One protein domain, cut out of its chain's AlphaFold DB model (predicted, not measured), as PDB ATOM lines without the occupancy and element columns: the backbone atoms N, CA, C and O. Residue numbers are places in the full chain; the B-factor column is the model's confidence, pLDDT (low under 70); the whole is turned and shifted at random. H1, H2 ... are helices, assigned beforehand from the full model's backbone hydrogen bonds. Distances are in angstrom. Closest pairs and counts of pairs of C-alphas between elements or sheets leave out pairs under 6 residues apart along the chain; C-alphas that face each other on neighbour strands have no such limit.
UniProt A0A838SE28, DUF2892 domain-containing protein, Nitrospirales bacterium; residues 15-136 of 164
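Overview. This is residues 15 to 136 of the 164 residues of the protein "DUF2892 domain-containing protein" of Nitrospirales bacterium (UniProt A0A838SE28). What shape does the model show? Two helical parts stand end to end in a long, thin body: a bundle of three helices, H1, H2 and H6, at one end, and a helical hairpin, H3 and H4, at the other, with the short helix H5 between them. What is it made of, and how large is it? The printed part has 122 residues with six named helices, H1 to H6 in order along the chain, and no named strand; the class is all helix. It is a rod spanning 69 by 32 by 20 A, only just loose and close to extended, with a radius of gyration of the C-alphas of 20.3 A.

Along the chain. Where are the first helices? H1 holds residues 16 to 35 and is 28.4 A long, beginning at C-alpha 16 at (56.886, 53.001, 6.036). H2 holds residues 38 to 50 and is 18.9 A long. Which helices follow? H3, residues 54 to 75, is 31.5 A long and begins at C-alpha 54 at (45.369, 42.717, -1.813); H4, residues 80 to 97, is 25.5 A long. H5 holds residues 103 to 108, 8.5 A, and H6 residues 114 to 132, 26.8 A, ending at C-alpha 132 at (21.053, 57.881, 14.009).

Arrangement. How is the bundle arranged? H1, H2 and H6 form an up and down bundle, each running against the one before it in the chain. H1 and H2, a helical hairpin, touch through residues 33 to 34 and 40 to 44 alone, at a steep tilt of 38 degrees, opposite ways; their closest C-alphas, of Tyr 33 and Ile 41, are 5.4 A apart. H6 touches H1 at a shallow tilt of 19 degrees, the same way, with the closest C-alphas, Ser 26 and Glu 120, 6.2 A apart, and touches H2 at a shallow tilt of 22 degrees, opposite ways, with those of Ser 38 and Arg 128 5.7 A apart. What of H3, H4 and H5? The hairpin of H3 and H4 touches through residues 65 to 73 and 80 to 88 alone, at a shallow tilt of 27 degrees, opposite ways; the closest C-alphas, of Gly 73 and Trp 80, are 4.6 A apart. H5 is close to but not clearly touching H1, where the C-alphas of Ile 18 and Arg 108 are closest at 6.8 A, and H3, where those of Ile 54 and Phe 106 are closest at 7.4 A; H4 and H6 are apart. Do the backbones pair? In H1 to H5 every O i to N i+4 pair is within hydrogen-bond range, and in H6 13 of 15 are.

Size, cuts and confidence. How far does it reach? The two C-alphas farthest apart, those of Arg 78 and Pro 135, are 69.2 A apart. Is anything cut, long or free? The printed part has no cut, and the five links are tight. Residues 92 to 99, of which 92 to 97 belong to H4, stand free. Where is confidence low? The mean pLDDT of the printed part is 81.9; residues 94 to 102 and 131 to 136 are under 70.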
ATOM      1  N   ASP A  15      57.304  49.560   2.716       82.69
ATOM      2  CA  ASP A  15      58.002  50.797   3.085       82.69
ATOM      3  C   ASP A  15      57.102  51.706   3.941       82.69
ATOM      4  O   ASP A  15      55.949  51.962   3.574       82.69
ATOM      5  N   ASP A  16      57.638  52.212   5.053       83.75
ATOM      6  CA  ASP A  16      56.886  53.001   6.036       83.75
ATOM      7  C   ASP A  16      56.169  54.200   5.411       83.75
ATOM      8  O   ASP A  16      55.043  54.516   5.796       83.75
ATOM      9  N   ARG A  17      56.762  54.838   4.392       85.56
ATOM     10  CA  ARG A  17      56.131  55.970   3.702       85.56
ATOM     11  C   ARG A  17      54.852  55.543   2.989       85.56
ATOM     12  O   ARG A  17      53.876  56.283   3.003       85.56
ATOM     13  N   ILE A  18      54.840  54.363   2.369       85.75
ATOM     14  CA  ILE A  18      53.656  53.848   1.666       85.75
ATOM     15  C   ILE A  18      52.559  53.504   2.677       85.75
ATOM     16  O   ILE A  18      51.397  53.850   2.459       85.75
ATOM     17  N   ASN A  19      52.921  52.860   3.789       85.50
ATOM     18  CA  ASN A  19      51.975  52.565   4.865       85.50
ATOM     19  C   ASN A  19      51.368  53.854   5.436       85.50
ATOM     20  O   ASN A  19      50.147  53.960   5.565       85.50
ATOM     21  N   GLU A  20      52.199  54.864   5.690       87.00
ATOM     22  CA  GLU A  20      51.754  56.159   6.198       87.00
ATOM     23  C   GLU A  20      50.854  56.890   5.191       87.00
ATOM     24  O   GLU A  20      49.800  57.407   5.557       87.00
ATOM     25  N   GLU A  21      51.190  56.882   3.900       88.38
ATOM     26  CA  GLU A  21      50.349  57.466   2.848       88.38
ATOM     27  C   GLU A  21      48.960  56.818   2.780       88.38
ATOM     28  O   GLU A  21      47.945  57.513   2.645       88.38
ATOM     29  N   ILE A  22      48.891  55.488   2.888       87.81
ATOM     30  CA  ILE A  22      47.626  54.739   2.896       87.81
ATOM     31  C   ILE A  22      46.822  55.051   4.163       87.81
ATOM     32  O   ILE A  22      45.600  55.256   4.098       87.81
ATOM     33  N   TYR A  23      47.498  55.143   5.305       88.50
ATOM     34  CA  TYR A  23      46.887  55.486   6.580       88.50
ATOM     35  C   TYR A  23      46.308  56.907   6.580       88.50
ATOM     36  O   TYR A  23      45.132  57.100   6.908       88.50
ATOM     37  N   GLN A  24      47.085  57.896   6.136       90.19
ATOM     38  CA  GLN A  24      46.655  59.293   6.053       90.19
ATOM     39  C   GLN A  24      45.502  59.477   5.071       90.19
ATOM     40  O   GLN A  24      44.532  60.175   5.375       90.19
ATOM     41  N   ARG A  25      45.535  58.785   3.927       91.00
ATOM     42  CA  ARG A  25      44.417  58.774   2.976       91.00
ATOM     43  C   ARG A  25      43.139  58.231   3.611       91.00
ATOM     44  O   ARG A  25      42.081  58.841   3.484       91.00
ATOM     45  N   SER A  26      43.246  57.120   4.335       89.12
ATOM     46  CA  SER A  26      42.103  56.498   5.011       89.12
ATOM     47  C   SER A  26      41.534  57.419   6.098       89.12
ATOM     48  O   SER A  26      40.320  57.609   6.168       89.12
ATOM     49  N   LYS A  27      42.391  58.080   6.886       91.31
ATOM     50  CA  LYS A  27      41.975  59.114   7.850       91.31
ATOM     51  C   LYS A  27      41.261  60.285   7.184       91.31
ATOM     52  O   LYS A  27      40.209  60.711   7.662       91.31
ATOM     53  N   HIS A  28      41.814  60.791   6.086       92.25
ATOM     54  CA  HIS A  28      41.221  61.890   5.336       92.25
ATOM     55  C   HIS A  28      39.829  61.518   4.811       92.25
ATOM     56  O   HIS A  28      38.887  62.287   4.994       92.25
ATOM     57  N   HIS A  29      39.666  60.316   4.249       90.44
ATOM     58  CA  HIS A  29      38.358  59.821   3.817       90.44
ATOM     59  C   HIS A  29      37.363  59.795   4.979       90.44
ATOM     60  O   HIS A  29      36.281  60.367   4.858       90.44
ATOM     61  N   VAL A  30      37.732  59.208   6.125       91.94
ATOM     62  CA  VAL A  30      36.850  59.176   7.302       91.94
ATOM     63  C   VAL A  30      36.391  60.584   7.683       91.94
ATOM     64  O   VAL A  30      35.194  60.791   7.868       91.94
ATOM     65  N   ALA A  31      37.304  61.556   7.742       90.12
ATOM     66  CA  ALA A  31      36.971  62.935   8.092       90.12
ATOM     67  C   ALA A  31      36.021  63.596   7.076       90.12
ATOM     68  O   ALA A  31      35.020  64.196   7.468       90.12
ATOM     69  N   VAL A  32      36.301  63.452   5.775       92.19
ATOM     70  CA  VAL A  32      35.498  64.050   4.695       92.19
ATOM     71  C   VAL A  32      34.091  63.455   4.648       92.19
ATOM     72  O   VAL A  32      33.107  64.196   4.617       92.19
ATOM     73  N   TYR A  33      33.968  62.125   4.672       91.56
ATOM     74  CA  TYR A  33      32.659  61.469   4.605       91.56
ATOM     75  C   TYR A  33      31.851  61.660   5.889       91.56
ATOM     76  O   TYR A  33      30.631  61.778   5.808       91.56
ATOM     77  N   ALA A  34      32.504  61.745   7.052       89.00
ATOM     78  CA  ALA A  34      31.830  62.101   8.294       89.00
ATOM     79  C   ALA A  34      31.258  63.519   8.221       89.00
ATOM     80  O   ALA A  34      30.062  63.702   8.413       89.00
ATOM     81  N   ALA A  35      32.061  64.515   7.838       88.12
ATOM     82  CA  ALA A  35      31.584  65.892   7.702       88.12
ATOM     83  C   ALA A  35      30.414  66.033   6.706       88.12
ATOM     84  O   ALA A  35      29.533  66.866   6.903       88.12
ATOM     85  N   ALA A  36      30.372  65.192   5.667       89.31
ATOM     86  CA  ALA A  36      29.307  65.172   4.664       89.31
ATOM     87  C   ALA A  36      28.002  64.471   5.114       89.31
ATOM     88  O   ALA A  36      26.997  64.540   4.404       89.31
ATOM     89  N   GLY A  37      27.986  63.814   6.280       88.38
ATOM     90  CA  GLY A  37      26.785  63.240   6.894       88.38
ATOM     91  C   GLY A  37      26.467  61.786   6.517       88.38
ATOM     92  O   GLY A  37      27.159  61.131   5.737       88.38
ATOM     93  N   SER A  38      25.379  61.258   7.090       88.06
ATOM     94  CA  SER A  38      25.031  59.824   7.057       88.06
ATOM     95  C   SER A  38      24.888  59.235   5.648       88.06
ATOM     96  O   SER A  38      25.387  58.140   5.394       88.06
ATOM     97  N   ALA A  39      24.285  59.969   4.708       89.25
ATOM     98  CA  ALA A  39      24.130  59.517   3.324       89.25
ATOM     99  C   ALA A  39      25.481  59.362   2.599       89.25
ATOM    100  O   ALA A  39      25.671  58.423   1.820       89.25
ATOM    101  N   ALA A  40      26.439  60.253   2.874       90.75
ATOM    102  CA  ALA A  40      27.787  60.169   2.321       90.75
ATOM    103  C   ALA A  40      28.556  58.981   2.919       90.75
ATOM    104  O   ALA A  40      29.240  58.267   2.182       90.75
ATOM    105  N   ILE A  41      28.376  58.723   4.220       90.75
ATOM    106  CA  ILE A  41      28.917  57.537   4.893       90.75
ATOM    107  C   ILE A  41      28.360  56.250   4.271       90.75
ATOM    108  O   ILE A  41      29.130  55.345   3.956       90.75
ATOM    109  N   ASP A  42      27.049  56.155   4.048       91.25
ATOM    110  CA  ASP A  42      26.441  54.957   3.457       91.25
ATOM    111  C   ASP A  42      26.910  54.711   2.018       91.25
ATOM    112  O   ASP A  42      27.149  53.563   1.634       91.25
ATOM    113  N   ARG A  43      27.108  55.774   1.226       92.81
ATOM    114  CA  ARG A  43      27.723  55.659  -0.104       92.81
ATOM    115  C   ARG A  43      29.147  55.118  -0.006       92.81
ATOM    116  O   ARG A  43      29.471  54.160  -0.701       92.81
ATOM    117  N   ARG A  44      29.969  55.673   0.888       93.94
ATOM    118  CA  ARG A  44      31.350  55.217   1.069       93.94
ATOM    119  C   ARG A  44      31.424  53.773   1.556       93.94
ATOM    120  O   ARG A  44      32.265  53.016   1.089       93.94
ATOM    121  N   LEU A  45      30.525  53.353   2.444       93.25
ATOM    122  CA  LEU A  45      30.450  51.957   2.880       93.25
ATOM    123  C   LEU A  45      30.194  51.005   1.701       93.25
ATOM    124  O   LEU A  45      30.851  49.973   1.627       93.25
ATOM    125  N   LYS A  46      29.322  51.379   0.754       93.31
ATOM    126  CA  LYS A  46      29.103  50.599  -0.477       93.31
ATOM    127  C   LYS A  46      30.334  50.576  -1.383       93.31
ATOM    128  O   LYS A  46      30.616  49.543  -1.980       93.31
ATOM    129  N   GLU A  47      31.068  51.682  -1.486       92.75
ATOM    130  CA  GLU A  47      32.338  51.718  -2.228       92.75
ATOM    131  C   GLU A  47      33.370  50.766  -1.604       92.75
ATOM    132  O   GLU A  47      33.996  49.996  -2.326       92.75
ATOM    133  N   LEU A  48      33.487  50.749  -0.271       91.69
ATOM    134  CA  LEU A  48      34.373  49.828   0.455       91.69
ATOM    135  C   LEU A  48      33.975  48.354   0.282       91.69
ATOM    136  O   LEU A  48      34.828  47.481   0.392       91.69
ATOM    137  N   ASP A  49      32.698  48.055   0.032       88.50
ATOM    138  CA  ASP A  49      32.239  46.688  -0.258       88.50
ATOM    139  C   ASP A  49      32.667  46.206  -1.657       88.50
ATOM    140  O   ASP A  49      32.790  45.001  -1.882       88.50
ATOM    141  N   GLN A  50      32.901  47.135  -2.588       89.69
ATOM    142  CA  GLN A  50      33.357  46.847  -3.953       89.69
ATOM    143  C   GLN A  50      34.874  46.955  -4.110       89.69
ATOM    144  O   GLN A  50      35.418  46.557  -5.140       89.69
ATOM    145  N   GLU A  51      35.562  47.507  -3.115       90.31
ATOM    146  CA  GLU A  51      37.002  47.668  -3.156       90.31
ATOM    147  C   GLU A  51      37.709  46.312  -3.106       90.31
ATOM    148  O   GLU A  51      37.357  45.419  -2.332       90.31
ATOM    149  N   TRP A  52      38.708  46.157  -3.969       87.38
ATOM    150  CA  TRP A  52      39.506  44.946  -4.040       87.38
ATOM    151  C   TRP A  52      40.676  45.053  -3.073       87.38
ATOM    152  O   TRP A  52      41.547  45.910  -3.228       87.38
ATOM    153  N   ASP A  53      40.689  44.168  -2.084       88.75
ATOM    154  CA  ASP A  53      41.825  44.000  -1.193       88.75
ATOM    155  C   ASP A  53      42.966  43.219  -1.865       88.75
ATOM    156  O   ASP A  53      42.800  42.547  -2.891       88.75
ATOM    157  N   ILE A  54      44.154  43.326  -1.272       85.12
ATOM    158  CA  ILE A  54      45.369  42.717  -1.813       85.12
ATOM    159  C   ILE A  54      45.306  41.185  -1.913       85.12
ATOM    160  O   ILE A  54      45.927  40.623  -2.818       85.12
ATOM    161  N   GLU A  55      44.554  40.509  -1.039       82.19
ATOM    162  CA  GLU A  55      44.406  39.050  -1.077       82.19
ATOM    163  C   GLU A  55      43.586  38.654  -2.313       82.19
ATOM    164  O   GLU A  55      44.044  37.853  -3.131       82.19
ATOM    165  N   ARG A  56      42.443  39.317  -2.540       82.94
ATOM    166  CA  ARG A  56      41.587  39.086  -3.717       82.94
ATOM    167  C   ARG A  56      42.296  39.369  -5.037       82.94
ATOM    168  O   ARG A  56      42.127  38.615  -5.996       82.94
ATOM    169  N   VAL A  57      43.088  40.443  -5.110       84.44
ATOM    170  CA  VAL A  57      43.878  40.763  -6.314       84.44
ATOM    171  C   VAL A  57      44.914  39.674  -6.583       84.44
ATOM    172  O   VAL A  57      45.097  39.271  -7.734       84.44
ATOM    173  N   LEU A  58      45.596  39.187  -5.546       80.75
ATOM    174  CA  LEU A  58      46.631  38.171  -5.696       80.75
ATOM    175  C   LEU A  58      46.046  36.833  -6.167       80.75
ATOM    176  O   LEU A  58      46.547  36.254  -7.131       80.75
ATOM    177  N   GLU A  59      44.965  36.377  -5.536       80.69
ATOM    178  CA  GLU A  59      44.291  35.124  -5.887       80.69
ATOM    179  C   GLU A  59      43.717  35.155  -7.304       80.69
ATOM    180  O   GLU A  59      43.930  34.219  -8.077       80.69
ATOM    181  N   ALA A  60      43.043  36.248  -7.679       83.50
ATOM    182  CA  ALA A  60      42.465  36.389  -9.012       83.50
ATOM    183  C   ALA A  60      43.544  36.341 -10.101       83.50
ATOM    184  O   ALA A  60      43.401  35.599 -11.071       83.50
ATOM    185  N   ASN A  61      44.658  37.057  -9.916       79.38
ATOM    186  CA  ASN A  61      45.769  37.028 -10.869       79.38
ATOM    187  C   ASN A  61      46.421  35.642 -10.950       79.38
ATOM    188  O   ASN A  61      46.698  35.160 -12.049       79.38
ATOM    189  N   ALA A  62      46.634  34.973  -9.814       79.00
ATOM    190  CA  ALA A  62      47.184  33.620  -9.791       79.00
ATOM    191  C   ALA A  62      46.274  32.620 -10.529       79.00
ATOM    192  O   ALA A  62      46.756  31.824 -11.343       79.00
ATOM    193  N   ALA A  63      44.960  32.696 -10.304       82.75
ATOM    194  CA  ALA A  63      43.973  31.878 -10.999       82.75
ATOM    195  C   ALA A  63      43.938  32.184 -12.505       82.75
ATOM    196  O   ALA A  63      43.967  31.258 -13.316       82.75
ATOM    197  N   SER A  64      43.950  33.462 -12.900       84.06
ATOM    198  CA  SER A  64      43.977  33.868 -14.310       84.06
ATOM    199  C   SER A  64      45.210  33.344 -15.037       84.06
ATOM    200  O   SER A  64      45.072  32.730 -16.093       84.06
ATOM    201  N   ILE A  65      46.408  33.520 -14.469       80.00
ATOM    202  CA  ILE A  65      47.644  33.018 -15.085       80.00
ATOM    203  C   ILE A  65      47.600  31.489 -15.189       80.00
ATOM    204  O   ILE A  65      47.966  30.938 -16.225       80.00
ATOM    205  N   SER A  66      47.081  30.811 -14.160       79.19
ATOM    206  CA  SER A  66      46.936  29.353 -14.163       79.19
ATOM    207  C   SER A  66      45.998  28.857 -15.267       79.19
ATOM    208  O   SER A  66      46.301  27.872 -15.937       79.19
ATOM    209  N   LEU A  67      44.868  29.536 -15.482       81.69
ATOM    210  CA  LEU A  67      43.918  29.201 -16.547       81.69
ATOM    211  C   LEU A  67      44.499  29.480 -17.936       81.69
ATOM    212  O   LEU A  67      44.320  28.672 -18.846       81.69
ATOM    213  N   ILE A  68      45.232  30.586 -18.094       81.06
ATOM    214  CA  ILE A  68      45.914  30.929 -19.347       81.06
ATOM    215  C   ILE A  68      46.979  29.878 -19.675       81.06
ATOM    216  O   ILE A  68      47.000  29.359 -20.790       81.06
ATOM    217  N   GLY A  69      47.836  29.521 -18.714       75.75
ATOM    218  CA  GLY A  69      48.876  28.512 -18.915       75.75
ATOM    219  C   GLY A  69      48.299  27.129 -19.223       75.75
ATOM    220  O   GLY A  69      48.799  26.439 -20.116       75.75
ATOM    221  N   LEU A  70      47.195  26.756 -18.568       79.44
ATOM    222  CA  LEU A  70      46.458  25.532 -18.879       79.44
ATOM    223  C   LEU A  70      45.884  25.559 -20.304       79.44
ATOM    224  O   LEU A  70      46.108  24.621 -21.066       79.44
ATOM    225  N   GLY A  71      45.190  26.636 -20.682       83.31
ATOM    226  CA  GLY A  71      44.585  26.788 -22.005       83.31
ATOM    227  C   GLY A  71      45.619  26.782 -23.132       83.31
ATOM    228  O   GLY A  71      45.457  26.063 -24.115       83.31
ATOM    229  N   LEU A  72      46.726  27.509 -22.973       80.25
ATOM    230  CA  LEU A  72      47.820  27.533 -23.952       80.25
ATOM    231  C   LEU A  72      48.514  26.166 -24.082       80.25
ATOM    232  O   LEU A  72      48.869  25.756 -25.190       80.25
ATOM    233  N   GLY A  73      48.670  25.438 -22.970       78.75
ATOM    234  CA  GLY A  73      49.187  24.067 -22.956       78.75
ATOM    235  C   GLY A  73      48.283  23.071 -23.680       78.75
ATOM    236  O   GLY A  73      48.786  22.219 -24.413       78.75
ATOM    237  N   ALA A  74      46.965  23.203 -23.507       79.75
ATOM    238  CA  ALA A  74      45.980  22.328 -24.138       79.75
ATOM    239  C   ALA A  74      45.772  22.636 -25.631       79.75
ATOM    240  O   ALA A  74      45.595  21.711 -26.418       79.75
ATOM    241  N   LEU A  75      45.782  23.917 -26.018       82.81
ATOM    242  CA  LEU A  75      45.354  24.353 -27.353       82.81
ATOM    243  C   LEU A  75      46.495  24.540 -28.359       82.81
ATOM    244  O   LEU A  75      46.258  24.394 -29.553       82.81
ATOM    245  N   TYR A  76      47.711  24.876 -27.912       76.44
ATOM    246  CA  TYR A  76      48.796  25.253 -28.828       76.44
ATOM    247  C   TYR A  76      49.967  24.271 -28.831       76.44
ATOM    248  O   TYR A  76      50.267  23.666 -29.856       76.44
ATOM    249  N   HIS A  77      50.694  24.138 -27.719       77.12
ATOM    250  CA  HIS A  77      51.897  23.299 -27.689       77.12
ATOM    251  C   HIS A  77      52.265  22.891 -26.266       77.12
ATOM    252  O   HIS A  77      52.281  23.712 -25.351       77.12
ATOM    253  N   ARG A  78      52.743  21.651 -26.096       76.00
ATOM    254  CA  ARG A  78      53.171  21.089 -24.800       76.00
ATOM    255  C   ARG A  78      54.261  21.898 -24.065       76.00
ATOM    256  O   ARG A  78      54.480  21.693 -22.880       76.00
ATOM    257  N   ARG A  79      54.938  22.825 -24.756       81.38
ATOM    258  CA  ARG A  79      55.961  23.720 -24.188       81.38
ATOM    259  C   ARG A  79      55.343  24.810 -23.306       81.38
ATOM    260  O   ARG A  79      56.010  25.279 -22.395       81.38
ATOM    261  N   TRP A  80      54.067  25.152 -23.498       75.94
ATOM    262  CA  TRP A  80      53.346  26.095 -22.634       75.94
ATOM    263  C   TRP A  80      53.069  25.533 -21.234       75.94
ATOM    264  O   TRP A  80      52.952  26.302 -20.283       75.94
ATOM    265  N   PHE A  81      53.097  24.206 -21.054       74.56
ATOM    266  CA  PHE A  81      53.095  23.615 -19.713       74.56
ATOM    267  C   PHE A  81      54.358  23.955 -18.913       74.56
ATOM    268  O   PHE A  81      54.300  23.942 -17.690       74.56
ATOM    269  N   LEU A  82      55.478  24.314 -19.561       80.69
ATOM    270  CA  LEU A  82      56.661  24.809 -18.848       80.69
ATOM    271  C   LEU A  82      56.408  26.194 -18.247       80.69
ATOM    272  O   LEU A  82      56.839  26.448 -17.129       80.69
ATOM    273  N   LEU A  83      55.667  27.061 -18.947       76.19
ATOM    274  CA  LEU A  83      55.235  28.349 -18.399       76.19
ATOM    275  C   LEU A  83      54.303  28.134 -17.200       76.19
ATOM    276  O   LEU A  83      54.512  28.734 -16.149       76.19
ATOM    277  N   GLN A  84      53.335  27.223 -17.327       77.44
ATOM    278  CA  GLN A  84      52.447  26.846 -16.224       77.44
ATOM    279  C   GLN A  84      53.226  26.287 -15.023       77.44
ATOM    280  O   GLN A  84      52.970  26.674 -13.884       77.44
ATOM    281  N   ALA A  85      54.200  25.407 -15.265       78.50
ATOM    282  CA  ALA A  85      55.049  24.836 -14.225       78.50
ATOM    283  C   ALA A  85      55.944  25.894 -13.564       78.50
ATOM    284  O   ALA A  85      56.120  25.860 -12.350       78.50
ATOM    285  N   ALA A  86      56.465  26.856 -14.330       81.12
ATOM    286  CA  ALA A  86      57.258  27.961 -13.800       81.12
ATOM    287  C   ALA A  86      56.422  28.878 -12.894       81.12
ATOM    288  O   ALA A  86      56.854  29.200 -11.791       81.12
ATOM    289  N   VAL A  87      55.207  29.250 -13.314       78.06
ATOM    290  CA  VAL A  87      54.293  30.064 -12.496       78.06
ATOM    291  C   VAL A  87      53.873  29.314 -11.233       78.06
ATOM    292  O   VAL A  87      53.951  29.869 -10.139       78.06
ATOM    293  N   ALA A  88      53.465  28.048 -11.352       77.50
ATOM    294  CA  ALA A  88      53.090  27.235 -10.197       77.50
ATOM    295  C   ALA A  88      54.272  27.039  -9.233       77.50
ATOM    296  O   ALA A  88      54.112  27.189  -8.025       77.50
ATOM    297  N   GLY A  89      55.470  26.777  -9.763       79.44
ATOM    298  CA  GLY A  89      56.703  26.675  -8.983       79.44
ATOM    299  C   GLY A  89      57.038  27.974  -8.254       79.44
ATOM    300  O   GLY A  89      57.378  27.937  -7.076       79.44
ATOM    301  N   PHE A  90      56.857  29.124  -8.906       76.50
ATOM    302  CA  PHE A  90      57.011  30.438  -8.284       76.50
ATOM    303  C   PHE A  90      55.998  30.673  -7.155       76.50
ATOM    304  O   PHE A  90      56.382  31.140  -6.087       76.50
ATOM    305  N   LEU A  91      54.727  30.296  -7.339       73.12
ATOM    306  CA  LEU A  91      53.707  30.385  -6.286       73.12
ATOM    307  C   LEU A  91      54.027  29.472  -5.092       73.12
ATOM    308  O   LEU A  91      53.893  29.900  -3.948       73.12
ATOM    309  N   VAL A  92      54.501  28.247  -5.339       74.50
ATOM    310  CA  VAL A  92      54.949  27.317  -4.286       74.50
ATOM    311  C   VAL A  92      56.179  27.866  -3.566       74.50
ATOM    312  O   VAL A  92      56.220  27.891  -2.338       74.50
ATOM    313  N   GLN A  93      57.162  28.378  -4.308       72.12
ATOM    314  CA  GLN A  93      58.327  29.042  -3.735       72.12
ATOM    315  C   GLN A  93      57.911  30.244  -2.877       72.12
ATOM    316  O   GLN A  93      58.467  30.414  -1.794       72.12
ATOM    317  N   HIS A  94      56.928  31.034  -3.317       67.31
ATOM    318  CA  HIS A  94      56.346  32.143  -2.560       67.31
ATOM    319  C   HIS A  94      55.639  31.685  -1.286       67.31
ATOM    320  O   HIS A  94      55.865  32.271  -0.228       67.31
ATOM    321  N   ALA A  95      54.838  30.623  -1.358       66.62
ATOM    322  CA  ALA A  95      54.171  30.056  -0.192       66.62
ATOM    323  C   ALA A  95      55.176  29.542   0.856       66.62
ATOM    324  O   ALA A  95      54.937  29.687   2.051       66.62
ATOM    325  N   ILE A  96      56.310  28.984   0.411       69.81
ATOM    326  CA  ILE A  96      57.347  28.410   1.284       69.81
ATOM    327  C   ILE A  96      58.282  29.483   1.859       69.81
ATOM    328  O   ILE A  96      58.560  29.477   3.054       69.81
ATOM    329  N   HIS A  97      58.789  30.396   1.027       63.56
ATOM    330  CA  HIS A  97      59.801  31.375   1.445       63.56
ATOM    331  C   HIS A  97      59.199  32.682   1.958       63.56
ATOM    332  O   HIS A  97      59.918  33.509   2.509       63.56
ATOM    333  N   GLY A  98      57.905  32.920   1.739       58.62
ATOM    334  CA  GLY A  98      57.214  34.117   2.214       58.62
ATOM    335  C   GLY A  98      57.695  35.438   1.601       58.62
ATOM    336  O   GLY A  98      57.140  36.483   1.944       58.62
ATOM    337  N   TRP A  99      58.680  35.409   0.693       57.94
ATOM    338  CA  TRP A  99      59.005  36.531  -0.183       57.94
ATOM    339  C   TRP A  99      57.740  36.890  -0.954       57.94
ATOM    340  O   TRP A  99      56.969  35.999  -1.279       57.94
ATOM    341  N   CYS A 100      57.497  38.156  -1.255       58.69
ATOM    342  CA  CYS A 100      56.256  38.574  -1.898       58.69
ATOM    343  C   CYS A 100      56.582  39.629  -2.955       58.69
ATOM    344  O   CYS A 100      56.357  40.808  -2.747       58.69
ATOM    345  N   SER A 101      57.161  39.227  -4.092       61.91
ATOM    346  CA  SER A 101      57.603  40.148  -5.154       61.91
ATOM    347  C   SER A 101      56.488  41.018  -5.759       61.91
ATOM    348  O   SER A 101      56.771  42.178  -6.060       61.91
ATOM    349  N   PRO A 102      55.234  40.544  -5.930       67.69
ATOM    350  CA  PRO A 102      54.177  41.398  -6.476       67.69
ATOM    351  C   PRO A 102      53.574  42.360  -5.440       67.69
ATOM    352  O   PRO A 102      53.003  43.383  -5.812       67.69
ATOM    353  N   ILE A 103      53.723  42.083  -4.141       74.88
ATOM    354  CA  ILE A 103      53.073  42.868  -3.085       74.88
ATOM    355  C   ILE A 103      53.613  44.300  -3.010       74.88
ATOM    356  O   ILE A 103      52.790  45.207  -3.075       74.88
ATOM    357  N   PRO A 104      54.934  44.572  -2.976       75.81
ATOM    358  CA  PRO A 104      55.451  45.938  -3.001       75.81
ATOM    359  C   PRO A 104      54.961  46.746  -4.204       75.81
ATOM    360  O   PRO A 104      54.758  47.952  -4.093       75.81
ATOM    361  N   VAL A 105      54.738  46.094  -5.351       80.19
ATOM    362  CA  VAL A 105      54.187  46.749  -6.544       80.19
ATOM    363  C   VAL A 105      52.724  47.121  -6.317       80.19
ATOM    364  O   VAL A 105      52.360  48.279  -6.495       80.19
ATOM    365  N   PHE A 106      51.894  46.186  -5.851       83.75
ATOM    366  CA  PHE A 106      50.491  46.461  -5.529       83.75
ATOM    367  C   PHE A 106      50.332  47.518  -4.431       83.75
ATOM    368  O   PHE A 106      49.469  48.390  -4.536       83.75
ATOM    369  N   ARG A 107      51.213  47.512  -3.429       86.25
ATOM    370  CA  ARG A 107      51.255  48.526  -2.368       86.25
ATOM    371  C   ARG A 107      51.630  49.902  -2.915       86.25
ATOM    372  O   ARG A 107      50.964  50.876  -2.584       86.25
ATOM    373  N   ARG A 108      52.598  49.994  -3.838       82.38
ATOM    374  CA  ARG A 108      52.912  51.245  -4.567       82.38
ATOM    375  C   ARG A 108      51.759  51.738  -5.443       82.38
ATOM    376  O   ARG A 108      51.619  52.942  -5.625       82.38
ATOM    377  N   LEU A 109      50.932  50.834  -5.965       83.06
ATOM    378  CA  LEU A 109      49.698  51.175  -6.683       83.06
ATOM    379  C   LEU A 109      48.549  51.586  -5.742       83.06
ATOM    380  O   LEU A 109      47.480  51.967  -6.214       83.06
ATOM    381  N   GLY A 110      48.759  51.543  -4.423       83.88
ATOM    382  CA  GLY A 110      47.780  51.947  -3.417       83.88
ATOM    383  C   GLY A 110      46.728  50.885  -3.093       83.88
ATOM    384  O   GLY A 110      45.692  51.234  -2.532       83.88
ATOM    385  N   ILE A 111      46.965  49.612  -3.437       87.00
ATOM    386  CA  ILE A 111      46.065  48.510  -3.073       87.00
ATOM    387  C   ILE A 111      46.175  48.251  -1.568       87.00
ATOM    388  O   ILE A 111      47.265  48.040  -1.019       87.00
ATOM    389  N   ARG A 112      45.023  48.281  -0.901       89.25
ATOM    390  CA  ARG A 112      44.919  48.218   0.557       89.25
ATOM    391  C   ARG A 112      44.762  46.790   1.064       89.25
ATOM    392  O   ARG A 112      44.277  45.907   0.354       89.25
ATOM    393  N   THR A 113      45.188  46.559   2.301       87.88
ATOM    394  CA  THR A 113      44.952  45.295   2.996       87.88
ATOM    395  C   THR A 113      43.487  45.215   3.450       87.88
ATOM    396  O   THR A 113      42.839  46.242   3.694       87.88
ATOM    397  N   PRO A 114      42.943  44.000   3.636       86.25
ATOM    398  CA  PRO A 114      41.656  43.795   4.291       86.25
ATOM    399  C   PRO A 114      41.556  44.503   5.649       86.25
ATOM    400  O   PRO A 114      40.485  44.984   6.014       86.25
ATOM    401  N   ASN A 115      42.656  44.585   6.407       86.69
ATOM    402  CA  ASN A 115      42.680  45.251   7.708       86.69
ATOM    403  C   ASN A 115      42.477  46.762   7.571       86.69
ATOM    404  O   ASN A 115      41.642  47.320   8.281       86.69
ATOM    405  N   GLU A 116      43.182  47.415   6.650       87.38
ATOM    406  CA  GLU A 116      43.056  48.853   6.385       87.38
ATOM    407  C   GLU A 116      41.629  49.226   5.943       87.38
ATOM    408  O   GLU A 116      41.015  50.141   6.499       87.38
ATOM    409  N   ILE A 117      41.050  48.458   5.011       90.50
ATOM    410  CA  ILE A 117      39.664  48.646   4.544       90.50
ATOM    411  C   ILE A 117      38.673  48.451   5.700       90.50
ATOM    412  O   ILE A 117      37.732  49.232   5.880       90.50
ATOM    413  N   GLN A 118      38.883  47.424   6.530       89.38
ATOM    414  CA  GLN A 118      38.029  47.173   7.689       89.38
ATOM    415  C   GLN A 118      38.151  48.252   8.767       89.38
ATOM    416  O   GLN A 118      37.148  48.552   9.416       89.38
ATOM    417  N   GLN A 119      39.329  48.842   8.967       90.19
ATOM    418  CA  GLN A 119      39.523  49.950   9.902       90.19
ATOM    419  C   GLN A 119      38.721  51.183   9.468       90.19
ATOM    420  O   GLN A 119      37.954  51.714  10.275       90.19
ATOM    421  N   GLU A 120      38.798  51.576   8.190       91.94
ATOM    422  CA  GLU A 120      37.980  52.670   7.642       91.94
ATOM    423  C   GLU A 120      36.481  52.364   7.801       91.94
ATOM    424  O   GLU A 120      35.720  53.176   8.332       91.94
ATOM    425  N   ARG A 121      36.054  51.150   7.427       92.06
ATOM    426  CA  ARG A 121      34.658  50.704   7.562       92.06
ATOM    427  C   ARG A 121      34.170  50.782   9.012       92.06
ATOM    428  O   ARG A 121      33.041  51.215   9.250       92.06
ATOM    429  N   LYS A 122      34.978  50.335   9.978       91.44
ATOM    430  CA  LYS A 122      34.638  50.378  11.411       91.44
ATOM    431  C   LYS A 122      34.506  51.821  11.899       91.44
ATOM    432  O   LYS A 122      33.507  52.129  12.545       91.44
ATOM    433  N   ALA A 123      35.440  52.699  11.532       91.19
ATOM    434  CA  ALA A 123      35.392  54.117  11.886       91.19
ATOM    435  C   ALA A 123      34.129  54.803  11.335       91.19
ATOM    436  O   ALA A 123      33.394  55.454  12.076       91.19
ATOM    437  N   LEU A 124      33.809  54.574  10.059       91.19
ATOM    438  CA  LEU A 124      32.606  55.112   9.423       91.19
ATOM    439  C   LEU A 124      31.312  54.571  10.047       91.19
ATOM    440  O   LEU A 124      30.372  55.332  10.267       91.19
ATOM    441  N   LYS A 125      31.249  53.275  10.378       89.00
ATOM    442  CA  LYS A 125      30.080  52.687  11.055       89.00
ATOM    443  C   LYS A 125      29.869  53.267  12.456       89.00
ATOM    444  O   LYS A 125      28.717  53.498  12.817       89.00
ATOM    445  N   ALA A 126      30.947  53.509  13.205       89.44
ATOM    446  CA  ALA A 126      30.877  54.156  14.514       89.44
ATOM    447  C   ALA A 126      30.318  55.583  14.391       89.44
ATOM    448  O   ALA A 126      29.364  55.934  15.078       89.44
ATOM    449  N   LEU A 127      30.826  56.364  13.432       88.19
ATOM    450  CA  LEU A 127      30.353  57.727  13.176       88.19
ATOM    451  C   LEU A 127      28.907  57.762  12.672       88.19
ATOM    452  O   LEU A 127      28.137  58.615  13.096       88.19
ATOM    453  N   ARG A 128      28.495  56.807  11.828       86.06
ATOM    454  CA  ARG A 128      27.100  56.667  11.381       86.06
ATOM    455  C   ARG A 128      26.126  56.450  12.541       86.06
ATOM    456  O   ARG A 128      25.002  56.940  12.466       86.06
ATOM    457  N   GLY A 129      26.538  55.710  13.574       79.31
ATOM    458  CA  GLY A 129      25.751  55.518  14.797       79.31
ATOM    459  C   GLY A 129      25.358  56.855  15.420       79.31
ATOM    460  O   GLY A 129      24.175  57.102  15.618       79.31
ATOM    461  N   ASN A 130      26.322  57.772  15.540       73.69
ATOM    462  CA  ASN A 130      26.093  59.109  16.090       73.69
ATOM    463  C   ASN A 130      25.059  59.930  15.297       73.69
ATOM    464  O   ASN A 130      24.384  60.755  15.891       73.69
ATOM    465  N   TYR A 131      24.897  59.715  13.982       62.44
ATOM    466  CA  TYR A 131      23.855  60.393  13.187       62.44
ATOM    467  C   TYR A 131      22.459  59.804  13.382       62.44
ATOM    468  O   TYR A 131      21.478  60.508  13.177       62.44
ATOM    469  N   ARG A 132      22.352  58.517  13.734       61.12
ATOM    470  CA  ARG A 132      21.053  57.881  14.009       61.12
ATOM    471  C   ARG A 132      20.450  58.354  15.325       61.12
ATOM    472  O   ARG A 132      19.231  58.372  15.440       61.12
ATOM    473  N   ASP A 133      21.302  58.769  16.257       59.34
ATOM    474  CA  ASP A 133      20.898  59.341  17.542       59.34
ATOM    475  C   ASP A 133      20.611  60.851  17.460       59.34
ATOM    476  O   ASP A 133      20.186  61.454  18.446       59.34
ATOM    477  N   VAL A 134      20.797  61.479  16.289       53.66
ATOM    478  CA  VAL A 134      20.303  62.836  16.040       53.66
ATOM    479  C   VAL A 134      18.828  62.713  15.653       53.66
ATOM    480  O   VAL A 134      18.546  62.188  14.573       53.66
ATOM    481  N   PRO A 135      17.872  63.151  16.498       48.59
ATOM    482  CA  PRO A 135      16.461  63.118  16.137       48.59
ATOM    483  C   PRO A 135      16.271  63.835  14.800       48.59
ATOM    484  O   PRO A 135      16.822  64.921  14.601       48.59
ATOM    485  N   GLU A 136      15.513  63.213  13.886       56.31
ATOM    486  CA  GLU A 136      15.052  63.870  12.662       56.31
ATOM    487  C   GLU A 136      14.573  65.267  13.041       56.31
ATOM    488  O   GLU A 136      13.683  65.405  13.885       56.31
TER     489      GLU A 136